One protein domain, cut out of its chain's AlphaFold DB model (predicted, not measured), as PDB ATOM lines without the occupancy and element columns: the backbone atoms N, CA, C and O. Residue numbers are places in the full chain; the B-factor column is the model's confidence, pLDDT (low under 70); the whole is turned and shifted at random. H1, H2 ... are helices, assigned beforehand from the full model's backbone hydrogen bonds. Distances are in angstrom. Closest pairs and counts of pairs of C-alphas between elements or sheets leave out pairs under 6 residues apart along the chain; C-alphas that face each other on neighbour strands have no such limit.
ATOM      1  N   PRO A 299      24.467  10.156 -19.191       77.75
ATOM      2  CA  PRO A 299      24.281   8.912 -19.939       77.75
ATOM      3  C   PRO A 299      25.340   8.663 -21.018       77.75
ATOM      4  O   PRO A 299      25.700   7.521 -21.278       77.75
ATOM      5  N   TYR A 300      25.892   9.729 -21.604       80.50
ATOM      6  CA  TYR A 300      27.005   9.639 -22.552       80.50
ATOM      7  C   TYR A 300      28.305   9.137 -21.899       80.50
ATOM      8  O   TYR A 300      29.013   8.321 -22.481       80.50
ATOM      9  N   PHE A 301      28.622   9.601 -20.686       80.75
ATOM     10  CA  PHE A 301      29.872   9.241 -20.013       80.75
ATOM     11  C   PHE A 301      29.767   7.891 -19.296       80.75
ATOM     12  O   PHE A 301      30.700   7.097 -19.372       80.75
ATOM     13  N   SER A 302      28.611   7.582 -18.698       78.81
ATOM     14  CA  SER A 302      28.304   6.248 -18.164       78.81
ATOM     15  C   SER A 302      28.462   5.156 -19.232       78.81
ATOM     16  O   SER A 302      29.157   4.172 -19.001       78.81
ATOM     17  N   GLN A 303      27.949   5.368 -20.454       82.06
ATOM     18  CA  GLN A 303      28.145   4.431 -21.576       82.06
ATOM     19  C   GLN A 303      29.627   4.199 -21.924       82.06
ATOM     20  O   GLN A 303      30.009   3.073 -22.240       82.06
ATOM     21  N   ILE A 304      30.475   5.230 -21.829       82.88
ATOM     22  CA  ILE A 304      31.921   5.122 -22.088       82.88
ATOM     23  C   ILE A 304      32.643   4.403 -20.939       82.88
ATOM     24  O   ILE A 304      33.445   3.507 -21.199       82.88
ATOM     25  N   LEU A 305      32.339   4.743 -19.681       78.62
ATOM     26  CA  LEU A 305      32.853   4.050 -18.490       78.62
ATOM     27  C   LEU A 305      32.526   2.555 -18.524       78.62
ATOM     28  O   LEU A 305      33.374   1.718 -18.227       78.62
ATOM     29  N   LEU A 306      31.294   2.232 -18.907       79.06
ATOM     30  CA  LEU A 306      30.756   0.883 -18.993       79.06
ATOM     31  C   LEU A 306      31.423   0.069 -20.103       79.06
ATOM     32  O   LEU A 306      31.872  -1.052 -19.858       79.06
ATOM     33  N   ALA A 307      31.581   0.663 -21.289       80.81
ATOM     34  CA  ALA A 307      32.345   0.050 -22.369       80.81
ATOM     35  C   ALA A 307      33.805  -0.204 -21.958       80.81
ATOM     36  O   ALA A 307      34.305  -1.310 -22.150       80.81
ATOM     37  N   MET A 308      34.455   0.782 -21.325       79.25
ATOM     38  CA  MET A 308      35.832   0.696 -20.822       79.25
ATOM     39  C   MET A 308      36.000  -0.367 -19.722       79.25
ATOM     40  O   MET A 308      36.982  -1.108 -19.736       79.25
ATOM     41  N   ARG A 309      35.021  -0.510 -18.817       78.06
ATOM     42  CA  ARG A 309      35.003  -1.557 -17.783       78.06
ATOM     43  C   ARG A 309      35.002  -2.959 -18.389       78.06
ATOM     44  O   ARG A 309      35.759  -3.808 -17.941       78.06
ATOM     45  N   ILE A 310      34.140  -3.221 -19.369       78.12
ATOM     46  CA  ILE A 310      34.031  -4.557 -19.978       78.12
ATOM     47  C   ILE A 310      35.295  -4.849 -20.808       78.12
ATOM     48  O   ILE A 310      35.905  -5.908 -20.679       78.12
ATOM     49  N   MET A 311      35.767  -3.845 -21.552       84.12
ATOM     50  CA  MET A 311      37.055  -3.823 -22.254       84.12
ATOM     51  C   MET A 311      38.274  -4.095 -21.358       84.12
ATOM     52  O   MET A 311      39.294  -4.566 -21.864       84.12
ATOM     53  N   SER A 312      38.225  -3.811 -20.048       83.62
ATOM     54  CA  SER A 312      39.404  -3.972 -19.188       83.62
ATOM     55  C   SER A 312      39.846  -5.437 -19.043       83.62
ATOM     56  O   SER A 312      40.982  -5.689 -18.649       83.62
ATOM     57  N   VAL A 313      38.981  -6.399 -19.386       85.19
ATOM     58  CA  VAL A 313      39.318  -7.830 -19.464       85.19
ATOM     59  C   VAL A 313      40.206  -8.121 -20.679       85.19
ATOM     60  O   VAL A 313      41.252  -8.750 -20.533       85.19
ATOM     61  N   ASP A 314      39.851  -7.598 -21.856       88.50
ATOM     62  CA  ASP A 314      40.664  -7.735 -23.074       88.50
ATOM     63  C   ASP A 314      41.995  -6.981 -22.935       88.50
ATOM     64  O   ASP A 314      43.054  -7.486 -23.309       88.50
ATOM     65  N   LEU A 315      41.955  -5.798 -22.311       87.69
ATOM     66  CA  LEU A 315      43.138  -5.030 -21.925       87.69
ATOM     67  C   LEU A 315      44.067  -5.854 -21.016       87.69
ATOM     68  O   LEU A 315      45.275  -5.886 -21.244       87.69
ATOM     69  N   ALA A 316      43.521  -6.550 -20.012       89.38
ATOM     70  CA  ALA A 316      44.296  -7.410 -19.119       89.38
ATOM     71  C   ALA A 316      44.893  -8.626 -19.851       89.38
ATOM     72  O   ALA A 316      46.055  -8.963 -19.621       89.38
ATOM     73  N   ALA A 317      44.152  -9.245 -20.776       88.12
ATOM     74  CA  ALA A 317      44.665 -10.332 -21.613       88.12
ATOM     75  C   ALA A 317      45.836  -9.870 -22.504       88.12
ATOM     76  O   ALA A 317      46.854 -10.561 -22.603       88.12
ATOM     77  N   VAL A 318      45.742  -8.669 -23.090       88.81
ATOM     78  CA  VAL A 318      46.852  -8.053 -23.833       88.81
ATOM     79  C   VAL A 318      48.019  -7.707 -22.902       88.81
ATOM     80  O   VAL A 318      49.160  -8.003 -23.251       88.81
ATOM     81  N   PHE A 319      47.785  -7.174 -21.698       88.19
ATOM     82  CA  PHE A 319      48.861  -6.933 -20.725       88.19
ATOM     83  C   PHE A 319      49.609  -8.216 -20.339       88.19
ATOM     84  O   PHE A 319      50.835  -8.188 -20.252       88.19
ATOM     85  N   VAL A 320      48.924  -9.353 -20.172       90.44
ATOM     86  CA  VAL A 320      49.586 -10.649 -19.927       90.44
ATOM     87  C   VAL A 320      50.482 -11.044 -21.109       90.44
ATOM     88  O   VAL A 320      51.628 -11.441 -20.895       90.44
ATOM     89  N   LEU A 321      50.022 -10.862 -22.352       85.19
ATOM     90  CA  LEU A 321      50.844 -11.073 -23.552       85.19
ATOM     91  C   LEU A 321      52.067 -10.136 -23.586       85.19
ATOM     92  O   LEU A 321      53.165 -10.580 -23.929       85.19
ATOM     93  N   ILE A 322      51.910  -8.873 -23.178       88.56
ATOM     94  CA  ILE A 322      53.005  -7.895 -23.069       88.56
ATOM     95  C   ILE A 322      54.026  -8.328 -22.010       88.56
ATOM     96  O   ILE A 322      55.221  -8.339 -22.305       88.56
ATOM     97  N   PHE A 323      53.593  -8.733 -20.812       89.31
ATOM     98  CA  PHE A 323      54.490  -9.221 -19.757       89.31
ATOM     99  C   PHE A 323      55.268 -10.465 -20.203       89.31
ATOM    100  O   PHE A 323      56.485 -10.518 -20.027       89.31
ATOM    101  N   ILE A 324      54.597 -11.428 -20.846       88.81
ATOM    102  CA  ILE A 324      55.250 -12.611 -21.424       88.81
ATOM    103  C   ILE A 324      56.294 -12.179 -22.463       88.81
ATOM    104  O   ILE A 324      57.446 -12.602 -22.375       88.81
ATOM    105  N   SER A 325      55.938 -11.281 -23.389       84.56
ATOM    106  CA  SER A 325      56.856 -10.782 -24.419       84.56
ATOM    107  C   SER A 325      58.054 -10.015 -23.845       84.56
ATOM    108  O   SER A 325      59.167 -10.204 -24.330       84.56
ATOM    109  N   CYS A 326      57.868  -9.202 -22.800       87.75
ATOM    110  CA  CYS A 326      58.942  -8.428 -22.171       87.75
ATOM    111  C   CYS A 326      59.858  -9.283 -21.279       87.75
ATOM    112  O   CYS A 326      61.035  -8.958 -21.139       87.75
ATOM    113  N   SER A 327      59.354 -10.381 -20.700       90.31
ATOM    114  CA  SER A 327      60.102 -11.214 -19.741       90.31
ATOM    115  C   SER A 327      61.415 -11.777 -20.305       90.31
ATOM    116  O   SER A 327      62.439 -11.748 -19.623       90.31
ATOM    117  N   GLY A 328      61.425 -12.201 -21.574       87.81
ATOM    118  CA  GLY A 328      62.634 -12.695 -22.243       87.81
ATOM    119  C   GLY A 328      63.709 -11.616 -22.419       87.81
ATOM    120  O   GLY A 328      64.889 -11.874 -22.185       87.81
ATOM    121  N   PHE A 329      63.307 -10.386 -22.759       87.56
ATOM    122  CA  PHE A 329      64.234  -9.255 -22.871       87.56
ATOM    123  C   PHE A 329      64.699  -8.760 -21.495       87.56
ATOM    124  O   PHE A 329      65.860  -8.393 -21.351       87.56
ATOM    125  N   PHE A 330      63.846  -8.818 -20.466       89.31
ATOM    126  CA  PHE A 330      64.228  -8.504 -19.086       89.31
ATOM    127  C   PHE A 330      65.356  -9.412 -18.581       89.31
ATOM    128  O   PHE A 330      66.371  -8.902 -18.113       89.31
ATOM    129  N   VAL A 331      65.242 -10.737 -18.749       89.12
ATOM    130  CA  VAL A 331      66.313 -11.680 -18.363       89.12
ATOM    131  C   VAL A 331      67.608 -11.396 -19.135       89.12
ATOM    132  O   VAL A 331      68.693 -11.396 -18.549       89.12
ATOM    133  N   PHE A 332      67.511 -11.097 -20.433       86.88
ATOM    134  CA  PHE A 332      68.669 -10.749 -21.257       86.88
ATOM    135  C   PHE A 332      69.366  -9.459 -20.790       86.88
ATOM    136  O   PHE A 332      70.587  -9.449 -20.622       86.88
ATOM    137  N   PHE A 333      68.622  -8.375 -20.558       84.38
ATOM    138  CA  PHE A 333      69.211  -7.105 -20.124       84.38
ATOM    139  C   PHE A 333      69.739  -7.173 -18.688       84.38
ATOM    140  O   PHE A 333      70.818  -6.643 -18.430       84.38
ATOM    141  N   LEU A 334      69.070  -7.895 -17.784       86.50
ATOM    142  CA  LEU A 334      69.565  -8.158 -16.428       86.50
ATOM    143  C   LEU A 334      70.933  -8.861 -16.453       86.50
ATOM    144  O   LEU A 334      71.859  -8.453 -15.758       86.50
ATOM    145  N   THR A 335      71.083  -9.873 -17.312       85.00
ATOM    146  CA  THR A 335      72.330 -10.650 -17.427       85.00
ATOM    147  C   THR A 335      73.486  -9.818 -17.994       85.00
ATOM    148  O   THR A 335      74.618  -9.950 -17.533       85.00
ATOM    149  N   ASN A 336      73.221  -8.949 -18.978       81.50
ATOM    150  CA  ASN A 336      74.268  -8.177 -19.660       81.50
ATOM    151  C   ASN A 336      74.648  -6.863 -18.957       81.50
ATOM    152  O   ASN A 336      75.801  -6.446 -19.039       81.50
ATOM    153  N   THR A 337      73.714  -6.198 -18.269       75.94
ATOM    154  CA  THR A 337      73.980  -4.886 -17.638       75.94
ATOM    155  C   THR A 337      74.689  -4.979 -16.289       75.94
ATOM    156  O   THR A 337      75.319  -4.007 -15.885       75.94
ATOM    157  N   LYS A 338      74.580  -6.117 -15.582       72.75
ATOM    158  CA  LYS A 338      74.945  -6.268 -14.155       72.75
ATOM    159  C   LYS A 338      74.231  -5.275 -13.213       72.75
ATOM    160  O   LYS A 338      74.654  -5.128 -12.069       72.75
ATOM    161  N   ALA A 339      73.191  -4.591 -13.689       74.38
ATOM    162  CA  ALA A 339      72.444  -3.595 -12.930       74.38
ATOM    163  C   ALA A 339      71.348  -4.242 -12.071       74.38
ATOM    164  O   ALA A 339      70.947  -5.388 -12.299       74.38
ATOM    165  N   ASP A 340      70.837  -3.490 -11.098       85.50
ATOM    166  CA  ASP A 340      69.787  -3.970 -10.206       85.50
ATOM    167  C   ASP A 340      68.485  -4.264 -10.969       85.50
ATOM    168  O   ASP A 340      68.003  -3.473 -11.784       85.50
ATOM    169  N   ALA A 341      67.863  -5.402 -10.652       87.06
ATOM    170  CA  ALA A 341      66.598  -5.844 -11.240       87.06
ATOM    171  C   ALA A 341      65.490  -4.762 -11.306       87.06
ATOM    172  O   ALA A 341      64.869  -4.649 -12.369       87.06
ATOM    173  N   PRO A 342      65.224  -3.946 -10.260       88.94
ATOM    174  CA  PRO A 342      64.263  -2.843 -10.358       88.94
ATOM    175  C   PRO A 342      64.656  -1.752 -11.367       88.94
ATOM    176  O   PRO A 342      63.767  -1.213 -12.023       88.94
ATOM    177  N   GLU A 343      65.944  -1.438 -11.544       86.25
ATOM    178  CA  GLU A 343      66.385  -0.424 -12.515       86.25
ATOM    179  C   GLU A 343      66.161  -0.914 -13.951       86.25
ATOM    180  O   GLU A 343      65.552  -0.215 -14.765       86.25
ATOM    181  N   VAL A 344      66.568  -2.155 -14.243       87.94
ATOM    182  CA  VAL A 344      66.354  -2.789 -15.555       87.94
ATOM    183  C   VAL A 344      64.856  -2.897 -15.866       87.94
ATOM    184  O   VAL A 344      64.429  -2.562 -16.973       87.94
ATOM    185  N   ALA A 345      64.036  -3.297 -14.888       88.94
ATOM    186  CA  ALA A 345      62.582  -3.347 -15.038       88.94
ATOM    187  C   ALA A 345      61.979  -1.957 -15.314       88.94
ATOM    188  O   ALA A 345      61.129  -1.821 -16.196       88.94
ATOM    189  N   TYR A 346      62.443  -0.918 -14.613       89.19
ATOM    190  CA  TYR A 346      61.976   0.455 -14.798       89.19
ATOM    191  C   TYR A 346      62.354   1.022 -16.176       89.19
ATOM    192  O   TYR A 346      61.489   1.566 -16.865       89.19
ATOM    193  N   LYS A 347      63.598   0.825 -16.638       86.00
ATOM    194  CA  LYS A 347      64.034   1.217 -17.993       86.00
ATOM    195  C   LYS A 347      63.231   0.490 -19.081       86.00
ATOM    196  O   LYS A 347      62.806   1.119 -20.048       86.00
ATOM    197  N   ILE A 348      62.947  -0.805 -18.915       88.56
ATOM    198  CA  ILE A 348      62.100  -1.572 -19.849       88.56
ATOM    199  C   ILE A 348      60.651  -1.063 -19.846       88.56
ATOM    200  O   ILE A 348      60.062  -0.910 -20.917       88.56
ATOM    201  N   PHE A 349      60.087  -0.737 -18.680       88.44
ATOM    202  CA  PHE A 349      58.753  -0.141 -18.577       88.44
ATOM    203  C   PHE A 349      58.684   1.249 -19.234       88.44
ATOM    204  O   PHE A 349      57.727   1.539 -19.950       88.44
ATOM    205  N   GLN A 350      59.714   2.087 -19.075       88.81
ATOM    206  CA  GLN A 350      59.820   3.363 -19.788       88.81
ATOM    207  C   GLN A 350      59.790   3.164 -21.315       88.81
ATOM    208  O   GLN A 350      59.013   3.828 -22.002       88.81
ATOM    209  N   ILE A 351      60.565   2.209 -21.842       87.44
ATOM    210  CA  ILE A 351      60.582   1.876 -23.279       87.44
ATOM    211  C   ILE A 351      59.210   1.350 -23.745       87.44
ATOM    212  O   ILE A 351      58.762   1.718 -24.829       87.44
ATOM    213  N   LEU A 352      58.512   0.549 -22.930       86.06
ATOM    214  CA  LEU A 352      57.150   0.064 -23.207       86.06
ATOM    215  C   LEU A 352      56.107   1.190 -23.262       86.06
ATOM    216  O   LEU A 352      55.227   1.170 -24.117       86.06
ATOM    217  N   MET A 353      56.228   2.197 -22.397       86.31
ATOM    218  CA  MET A 353      55.343   3.370 -22.378       86.31
ATOM    219  C   MET A 353      55.682   4.411 -23.468       86.31
ATOM    220  O   MET A 353      55.127   5.509 -23.465       86.31
ATOM    221  N   GLY A 354      56.587   4.090 -24.401       84.06
ATOM    222  CA  GLY A 354      56.984   4.958 -25.514       84.06
ATOM    223  C   GLY A 354      58.113   5.947 -25.201       84.06
ATOM    224  O   GLY A 354      58.462   6.764 -26.054       84.06
ATOM    225  N   PHE A 355      58.723   5.892 -24.011       87.00
ATOM    226  CA  PHE A 355      59.872   6.732 -23.661       87.00
ATOM    227  C   PHE A 355      61.176   6.118 -24.193       87.00
ATOM    228  O   PHE A 355      62.009   5.579 -23.462       87.00
ATOM    229  N   THR A 356      61.368   6.225 -25.508       84.81
ATOM    230  CA  THR A 356      62.557   5.730 -26.216       84.81
ATOM    231  C   THR A 356      63.913   6.278 -25.715       84.81
ATOM    232  O   THR A 356      64.885   5.531 -25.828       84.81
ATOM    233  N   PRO A 357      64.059   7.504 -25.147       84.88
ATOM    234  CA  PRO A 357      65.348   7.986 -24.625       84.88
ATOM    235  C   PRO A 357      66.031   7.037 -23.631       84.88
ATOM    236  O   PRO A 357      67.243   6.864 -23.708       84.88
ATOM    237  N   ALA A 358      65.265   6.316 -22.805       83.31
ATOM    238  CA  ALA A 358      65.803   5.330 -21.862       83.31
ATOM    239  C   ALA A 358      66.587   4.174 -22.521       83.31
ATOM    240  O   ALA A 358      67.450   3.578 -21.880       83.31
ATOM    241  N   ALA A 359      66.320   3.861 -23.796       83.19
ATOM    242  CA  ALA A 359      67.109   2.894 -24.564       83.19
ATOM    243  C   ALA A 359      68.445   3.484 -25.054       83.19
ATOM    244  O   ALA A 359      69.421   2.749 -25.211       83.19
ATOM    245  N   TRP A 360      68.492   4.799 -25.288       84.94
ATOM    246  CA  TRP A 360      69.682   5.508 -25.757       84.94
ATOM    247  C   TRP A 360      70.682   5.783 -24.630       84.94
ATOM    248  O   TRP A 360      71.879   5.711 -24.894       84.94
ATOM    249  N   ASP A 361      70.222   5.975 -23.387       82.44
ATOM    250  CA  ASP A 361      71.084   6.079 -22.195       82.44
ATOM    251  C   ASP A 361      72.078   4.903 -22.093       82.44
ATOM    252  O   ASP A 361      73.263   5.088 -21.832       82.44
ATOM    253  N   VAL A 362      71.584   3.679 -22.322       79.44
ATOM    254  CA  VAL A 362      72.333   2.418 -22.135       79.44
ATOM    255  C   VAL A 362      72.947   1.905 -23.454       79.44
ATOM    256  O   VAL A 362      73.727   0.953 -23.473       79.44
ATOM    257  N   TRP A 363      72.647   2.555 -24.584       83.62
ATOM    258  CA  TRP A 363      73.160   2.194 -25.913       83.62
ATOM    259  C   TRP A 363      74.701   2.140 -26.028       83.62
ATOM    260  O   TRP A 363      75.202   1.223 -26.695       83.62
ATOM    261  N   PRO A 364      75.487   3.047 -25.402       83.94
ATOM    262  CA  PRO A 364      76.946   3.021 -25.511       83.94
ATOM    263  C   PRO A 364      77.571   1.768 -24.889       83.94
ATOM    264  O   PRO A 364      78.452   1.170 -25.502       83.94
ATOM    265  N   SER A 365      77.084   1.336 -23.722       79.94
ATOM    266  CA  SER A 365      77.614   0.195 -22.956       79.94
ATOM    267  C   SER A 365      77.347  -1.178 -23.581       79.94
ATOM    268  O   SER A 365      78.017  -2.146 -23.231       79.94
ATOM    269  N   TYR A 366      76.391  -1.281 -24.507       83.69
ATOM    270  CA  TYR A 366      76.010  -2.550 -25.126       83.69
ATOM    271  C   TYR A 366      76.967  -3.026 -26.229       83.69
ATOM    272  O   TYR A 366      77.490  -2.232 -27.016       83.69
ATOM    273  N   THR A 367      77.128  -4.346 -26.352       87.44
ATOM    274  CA  THR A 367      77.805  -4.983 -27.489       87.44
ATOM    275  C   THR A 367      76.944  -4.907 -28.757       87.44
ATOM    276  O   THR A 367      75.776  -4.513 -28.736       87.44
ATOM    277  N   TRP A 368      77.501  -5.300 -29.908       87.31
ATOM    278  CA  TRP A 368      76.749  -5.321 -31.169       87.31
ATOM    279  C   TRP A 368      75.525  -6.257 -31.136       87.31
ATOM    280  O   TRP A 368      74.496  -5.933 -31.736       87.31
ATOM    281  N   LEU A 369      75.600  -7.374 -30.401       85.62
ATOM    282  CA  LEU A 369      74.476  -8.298 -30.231       85.62
ATOM    283  C   LEU A 369      73.361  -7.625 -29.424       85.62
ATOM    284  O   LEU A 369      72.221  -7.571 -29.881       85.62
ATOM    285  N   ASP A 370      73.697  -7.036 -28.278       85.06
ATOM    286  CA  ASP A 370      72.718  -6.430 -27.370       85.06
ATOM    287  C   ASP A 370      72.085  -5.172 -27.983       85.06
ATOM    288  O   ASP A 370      70.880  -4.973 -27.854       85.06
ATOM    289  N   ARG A 371      72.849  -4.369 -28.744       88.50
ATOM    290  CA  ARG A 371      72.305  -3.262 -29.560       88.50
ATOM    291  C   ARG A 371      71.327  -3.768 -30.622       88.50
ATOM    292  O   ARG A 371      70.271  -3.171 -30.818       88.50
ATOM    293  N   THR A 372      71.638  -4.886 -31.283       89.50
ATOM    294  CA  THR A 372      70.737  -5.506 -32.271       89.50
ATOM    295  C   THR A 372      69.460  -6.024 -31.604       89.50
ATOM    296  O   THR A 372      68.363  -5.804 -32.123       89.50
ATOM    297  N   LEU A 373      69.570  -6.640 -30.421       87.69
ATOM    298  CA  LEU A 373      68.412  -7.095 -29.652       87.69
ATOM    299  C   LEU A 373      67.596  -5.925 -29.076       87.69
ATOM    300  O   LEU A 373      66.373  -6.012 -29.039       87.69
ATOM    301  N   MET A 374      68.232  -4.809 -28.708       87.06
ATOM    302  CA  MET A 374      67.561  -3.573 -28.289       87.06
ATOM    303  C   MET A 374      66.744  -2.955 -29.432       87.06
ATOM    304  O   MET A 374      65.599  -2.568 -29.214       87.06
ATOM    305  N   VAL A 375      67.269  -2.923 -30.664       89.56
ATOM    306  CA  VAL A 375      66.493  -2.485 -31.843       89.56
ATOM    307  C   VAL A 375      65.325  -3.433 -32.121       89.56
ATOM    308  O   VAL A 375      64.209  -2.972 -32.360       89.56
ATOM    309  N   LEU A 376      65.545  -4.751 -32.042       89.31
ATOM    310  CA  LEU A 376      64.479  -5.745 -32.195       89.31
ATOM    311  C   LEU A 376      63.387  -5.568 -31.126       89.31
ATOM    312  O   LEU A 376      62.202  -5.568 -31.457       89.31
ATOM    313  N   PHE A 377      63.780  -5.370 -29.865       89.00
ATOM    314  CA  PHE A 377      62.870  -5.108 -28.754       89.00
ATOM    315  C   PHE A 377      62.081  -3.816 -28.973       89.00
ATOM    316  O   PHE A 377      60.861  -3.837 -28.861       89.00
ATOM    317  N   LEU A 378      62.737  -2.719 -29.364       89.25
ATOM    318  CA  LEU A 378      62.089  -1.439 -29.665       89.25
ATOM    319  C   LEU A 378      61.010  -1.613 -30.745       89.25
ATOM    320  O   LEU A 378      59.884  -1.157 -30.543       89.25
ATOM    321  N   ILE A 379      61.309  -2.337 -31.831       89.88
ATOM    322  CA  ILE A 379      60.347  -2.655 -32.901       89.88
ATOM    323  C   ILE A 379      59.186  -3.511 -32.375       89.88
ATOM    324  O   ILE A 379      58.028  -3.173 -32.609       89.88
ATOM    325  N   ILE A 380      59.455  -4.594 -31.639       89.25
ATOM    326  CA  ILE A 380      58.396  -5.440 -31.061       89.25
ATOM    327  C   ILE A 380      57.515  -4.624 -30.105       89.25
ATOM    328  O   ILE A 380      56.294  -4.740 -30.148       89.25
ATOM    329  N   CYS A 381      58.108  -3.755 -29.294       87.31
ATOM    330  CA  CYS A 381      57.406  -2.991 -28.273       87.31
ATOM    331  C   CYS A 381      56.567  -1.843 -28.875       87.31
ATOM    332  O   CYS A 381      55.366  -1.752 -28.633       87.31
ATOM    333  N   HIS A 382      57.159  -1.011 -29.740       87.38
ATOM    334  CA  HIS A 382      56.484   0.163 -30.319       87.38
ATOM    335  C   HIS A 382      55.615  -0.166 -31.540       87.38
ATOM    336  O   HIS A 382      54.648   0.547 -31.796       87.38
ATOM    337  N   PHE A 383      55.939  -1.210 -32.312       88.50
ATOM    338  CA  PHE A 383      55.141  -1.604 -33.477       88.50
ATOM    339  C   PHE A 383      54.180  -2.742 -33.136       88.50
ATOM    340  O   PHE A 383      52.973  -2.561 -33.252       88.50
ATOM    341  N   VAL A 384      54.666  -3.903 -32.684       88.50
ATOM    342  CA  VAL A 384      53.798  -5.084 -32.496       88.50
ATOM    343  C   VAL A 384      52.899  -4.934 -31.266       88.50
ATOM    344  O   VAL A 384      51.681  -5.023 -31.388       88.50
ATOM    345  N   VAL A 385      53.465  -4.650 -30.092       88.06
ATOM    346  CA  VAL A 385      52.713  -4.540 -28.832       88.06
ATOM    347  C   VAL A 385      51.718  -3.377 -28.860       88.06
ATOM    348  O   VAL A 385      50.541  -3.592 -28.575       88.06
ATOM    349  N   VAL A 386      52.136  -2.171 -29.262       87.81
ATOM    350  CA  VAL A 386      51.223  -1.013 -29.319       87.81
ATOM    351  C   VAL A 386      50.145  -1.174 -30.401       87.81
ATOM    352  O   VAL A 386      49.001  -0.790 -30.155       87.81
ATOM    353  N   THR A 387      50.425  -1.783 -31.565       90.44
ATOM    354  CA  THR A 387      49.347  -2.035 -32.549       90.44
ATOM    355  C   THR A 387      48.386  -3.132 -32.098       90.44
ATOM    356  O   THR A 387      47.184  -2.962 -32.292       90.44
ATOM    357  N   ILE A 388      48.849  -4.204 -31.440       89.75
ATOM    358  CA  ILE A 388      47.958  -5.204 -30.820       89.75
ATOM    359  C   ILE A 388      47.081  -4.536 -29.755       89.75
ATOM    360  O   ILE A 388      45.865  -4.708 -29.785       89.75
ATOM    361  N   LEU A 389      47.668  -3.713 -28.882       87.44
ATOM    362  CA  LEU A 389      46.932  -2.959 -27.868       87.44
ATOM    363  C   LEU A 389      45.841  -2.091 -28.513       87.44
ATOM    364  O   LEU A 389      44.671  -2.262 -28.196       87.44
ATOM    365  N   ILE A 390      46.190  -1.225 -29.470       89.31
ATOM    366  CA  ILE A 390      45.231  -0.321 -30.129       89.31
ATOM    367  C   ILE A 390      44.156  -1.090 -30.913       89.31
ATOM    368  O   ILE A 390      42.987  -0.704 -30.874       89.31
ATOM    369  N   THR A 391      44.514  -2.164 -31.624       90.19
ATOM    370  CA  THR A 391      43.560  -2.911 -32.465       90.19
ATOM    371  C   THR A 391      42.582  -3.742 -31.642       90.19
ATOM    372  O   THR A 391      41.385  -3.682 -31.925       90.19
ATOM    373  N   VAL A 392      43.041  -4.439 -30.597       89.44
ATOM    374  CA  VAL A 392      42.155  -5.158 -29.664       89.44
ATOM    375  C   VAL A 392      41.236  -4.167 -28.948       89.44
ATOM    376  O   VAL A 392      40.019  -4.345 -28.972       89.44
ATOM    377  N   LEU A 393      41.789  -3.071 -28.417       86.38
ATOM    378  CA  LEU A 393      41.024  -2.023 -27.734       86.38
ATOM    379  C   LEU A 393      39.944  -1.422 -28.652       86.38
ATOM    380  O   LEU A 393      38.792  -1.287 -28.252       86.38
ATOM    381  N   THR A 394      40.284  -1.117 -29.907       90.38
ATOM    382  CA  THR A 394      39.328  -0.567 -30.885       90.38
ATOM    383  C   THR A 394      38.253  -1.587 -31.264       90.38
ATOM    384  O   THR A 394      37.076  -1.236 -31.331       90.38
ATOM    385  N   ASN A 395      38.624  -2.850 -31.487       88.62
ATOM    386  CA  ASN A 395      37.680  -3.904 -31.855       88.62
ATOM    387  C   ASN A 395      36.657  -4.168 -30.737       88.62
ATOM    388  O   ASN A 395      35.455  -4.179 -30.999       88.62
ATOM    389  N   SER A 396      37.124  -4.305 -29.492       87.25
ATOM    390  CA  SER A 396      36.252  -4.492 -28.329       87.25
ATOM    391  C   SER A 396      35.426  -3.244 -28.013       87.25
ATOM    392  O   SER A 396      34.248  -3.361 -27.687       87.25
ATOM    393  N   PHE A 397      35.972  -2.032 -28.190       85.44
ATOM    394  CA  PHE A 397      35.169  -0.811 -28.069       85.44
ATOM    395  C   PHE A 397      33.977  -0.825 -29.028       85.44
ATOM    396  O   PHE A 397      32.851  -0.579 -28.607       85.44
ATOM    397  N   MET A 398      34.206  -1.144 -30.305       83.75
ATOM    398  CA  MET A 398      33.162  -1.098 -31.331       83.75
ATOM    399  C   MET A 398      32.059  -2.148 -31.122       83.75
ATOM    400  O   MET A 398      30.902  -1.859 -31.424       83.75
ATOM    401  N   SER A 399      32.385  -3.334 -30.594       82.69
ATOM    402  CA  SER A 399      31.395  -4.383 -30.300       82.69
ATOM    403  C   SER A 399      30.619  -4.152 -28.999       82.69
ATOM    404  O   SER A 399      29.459  -4.543 -28.906       82.69
ATOM    405  N   ILE A 400      31.220  -3.494 -28.001       79.75
ATOM    406  CA  ILE A 400      30.540  -3.165 -26.739       79.75
ATOM    407  C   ILE A 400      29.703  -1.881 -26.897       79.75
ATOM    408  O   ILE A 400      28.575  -1.802 -26.406       79.75
ATOM    409  N   ALA A 401      30.199  -0.886 -27.644       78.50
ATOM    410  CA  ALA A 401      29.520   0.393 -27.855       78.50
ATOM    411  C   ALA A 401      28.176   0.271 -28.598       78.50
ATOM    412  O   ALA A 401      27.290   1.093 -28.363       78.50
ATOM    413  N   SER A 402      27.973  -0.753 -29.441       80.75
ATOM    414  CA  SER A 402      26.665  -0.998 -30.074       80.75
ATOM    415  C   SER A 402      25.572  -1.358 -29.063       80.75
ATOM    416  O   SER A 402      24.408  -1.023 -29.277       80.75
ATOM    417  N   ASN A 403      25.949  -1.998 -27.952       80.25
ATOM    418  CA  ASN A 403      25.024  -2.533 -26.950       80.25
ATOM    419  C   ASN A 403      24.963  -1.655 -25.684       80.25
ATOM    420  O   ASN A 403      24.050  -1.799 -24.870       80.25
ATOM    421  N   ALA A 404      25.890  -0.700 -25.532       75.38
ATOM    422  CA  ALA A 404      26.066   0.121 -24.332       75.38
ATOM    423  C   ALA A 404      24.806   0.879 -23.868       75.38
ATOM    424  O   ALA A 404      24.694   1.212 -22.691       75.38
ATOM    425  N   LYS A 405      23.830   1.137 -24.752       77.38
ATOM    426  CA  LYS A 405      22.539   1.736 -24.370       77.38
ATOM    427  C   LYS A 405      21.684   0.800 -23.505       77.38
ATOM    428  O   LYS A 405      21.029   1.278 -22.581       77.38
ATOM    429  N   GLU A 406      21.668  -0.493 -23.813       82.50
ATOM    430  CA  GLU A 406      20.893  -1.498 -23.075       82.50
ATOM    431  C   GLU A 406      21.607  -1.840 -21.762       82.50
ATOM    432  O   GLU A 406      20.995  -1.782 -20.696       82.50
ATOM    433  N   GLU A 407      22.931  -2.020 -21.815       77.00
ATOM    434  CA  GLU A 407      23.780  -2.223 -20.632       77.00
ATOM    435  C   GLU A 407      23.688  -1.036 -19.648       77.00
ATOM    436  O   GLU A 407      23.572  -1.222 -18.438       77.00
ATOM    437  N   HIS A 408      23.638   0.207 -20.148       75.81
ATOM    438  CA  HIS A 408      23.398   1.399 -19.323       75.81
ATOM    439  C   HIS A 408      22.016   1.369 -18.651       75.81
ATOM    440  O   HIS A 408      21.868   1.798 -17.507       75.81
ATOM    441  N   GLN A 409      20.969   0.907 -19.342       82.56
ATOM    442  CA  GLN A 409      19.633   0.785 -18.746       82.56
ATOM    443  C   GLN A 409      19.599  -0.303 -17.662       82.56
ATOM    444  O   GLN A 409      18.964  -0.103 -16.625       82.56
ATOM    445  N   PHE A 410      20.338  -1.397 -17.858       77.62
ATOM    446  CA  PHE A 410      20.536  -2.451 -16.864       77.62
ATOM    447  C   PHE A 410      21.304  -1.950 -15.628       77.62
ATOM    448  O   PHE A 410      20.817  -2.108 -14.507       77.62
ATOM    449  N   LEU A 411      22.432  -1.245 -15.801       73.31
ATOM    450  CA  LEU A 411      23.151  -0.634 -14.674       73.31
ATOM    451  C   LEU A 411      22.329   0.438 -13.953       73.31
ATOM    452  O   LEU A 411      22.345   0.485 -12.724       73.31
ATOM    453  N   PHE A 412      21.560   1.260 -14.671       77.44
ATOM    454  CA  PHE A 412      20.657   2.227 -14.040       77.44
ATOM    455  C   PHE A 412      19.598   1.531 -13.166       77.44
ATOM    456  O   PHE A 412      19.303   2.000 -12.064       77.44
ATOM    457  N   ALA A 413      19.063   0.389 -13.613       80.44
ATOM    458  CA  ALA A 413      18.152  -0.428 -12.817       80.44
ATOM    459  C   ALA A 413      18.846  -1.025 -11.577       80.44
ATOM    460  O   ALA A 413      18.316  -0.884 -10.475       80.44
ATOM    461  N   ILE A 414      20.045  -1.605 -11.718       74.12
ATOM    462  CA  ILE A 414      20.829  -2.149 -10.592       74.12
ATOM    463  C   ILE A 414      21.159  -1.059  -9.569       74.12
ATOM    464  O   ILE A 414      20.882  -1.239  -8.384       74.12
ATOM    465  N   ASN A 415      21.686   0.087 -10.007       72.81
ATOM    466  CA  ASN A 415      22.016   1.214  -9.132       72.81
ATOM    467  C   ASN A 415      20.762   1.744  -8.414       72.81
ATOM    468  O   ASN A 415      20.817   2.063  -7.227       72.81
ATOM    469  N   THR A 416      19.608   1.775  -9.092       77.50
ATOM    470  CA  THR A 416      18.325   2.134  -8.466       77.50
ATOM    471  C   THR A 416      17.909   1.108  -7.407       77.50
ATOM    472  O   THR A 416      17.531   1.499  -6.306       77.50
ATOM    473  N   ILE A 417      18.018  -0.195  -7.690       74.19
ATOM    474  CA  ILE A 417      17.682  -1.271  -6.741       74.19
ATOM    475  C   ILE A 417      18.627  -1.255  -5.527       74.19
ATOM    476  O   ILE A 417      18.158  -1.350  -4.396       74.19
ATOM    477  N   ALA A 418      19.931  -1.053  -5.729       67.25
ATOM    478  CA  ALA A 418      20.930  -0.977  -4.658       67.25
ATOM    479  C   ALA A 418      20.706   0.207  -3.693       67.25
ATOM    480  O   ALA A 418      21.063   0.125  -2.516       67.25
ATOM    481  N   MET A 419      20.076   1.288  -4.169       67.75
ATOM    482  CA  MET A 419      19.658   2.433  -3.348       67.75
ATOM    483  C   MET A 419      18.349   2.181  -2.573       67.75
ATOM    484  O   MET A 419      18.073   2.872  -1.589       67.75
ATOM    485  N   VAL A 420      17.541   1.183  -2.956       67.38
ATOM    486  CA  VAL A 420      16.291   0.811  -2.267       67.38
ATOM    487  C   VAL A 420      16.592  -0.166  -1.121       67.38
ATOM    488  O   VAL A 420      16.311  -1.362  -1.180       67.38
ATOM    489  N   LYS A 421      17.162   0.360  -0.030       63.50
ATOM    490  CA  LYS A 421      17.369  -0.397   1.217       63.50
ATOM    491  C   LYS A 421      16.046  -0.622   1.969       63.50
ATOM    492  O   LYS A 421      15.296   0.318   2.233       63.50
ATOM    493  N   ASP A 422      15.807  -1.862   2.405       45.59
ATOM    494  CA  ASP A 422      14.559  -2.345   3.042       45.59
ATOM    495  C   ASP A 422      14.270  -1.748   4.446       45.59
ATOM    496  O   ASP A 422      13.237  -2.012   5.054       45.59
ATOM    497  N   GLN A 423      15.170  -0.912   4.983       49.84
ATOM    498  CA  GLN A 423      15.090  -0.306   6.326       49.84
ATOM    499  C   GLN A 423      15.022   1.238   6.288       49.84
ATOM    500  O   GLN A 423      15.590   1.937   7.130       49.84
TER     501      GLN A 423
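Overview. This is residues 299 to 423 of the 898 residues of the protein "Putative integral membrane channel protein" of Diaporthe ampelina (UniProt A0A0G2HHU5). Two long helices, H1 and H4, lie side by side and run opposite ways. Toward one end H2 packs on both, with little H3 on H2; at the other end H5 turns off from H1, and residues 413 to 423 stick out. The 125 printed residues, all helix in class, are only just extended, close to loose: radius of gyration of the C-alphas 21.0 A, spans 68 by 34 by 21 A.

Along the chain. Find C-alpha 299 at (24.281, 8.912, -19.939); from there H1 runs 51.6 A to residue 337, with a kink of 40 degrees near residue 313. Next come H2, residues 341 to 352, 16.4 A, and H3, residues 357 to 361, 6.5 A. H4, residues 368 to 401, runs 47.7 A; H5, residues 404 to 419, runs 22.1 A to C-alpha 419 at (19.658, 2.433, -3.348).

Arrangement. H1 touches H4 at a shallow tilt of 15 degrees, closest at C-alphas Ala 307 and Ile 400, 5.7 A. H5 touches H1 with residues 404 to 408 alone, about perpendicular at 79 degrees, closest at C-alphas Gln 303 and Ala 404, 5.5 A. H2, H3 and H5 have every O i to N i+4 pair within hydrogen-bond range, H1 31 of 35, H4 28 of 30.

Size, cuts and confidence. The printed part has no cut and no long link; residues 418 to 423 are under pLDDT 70.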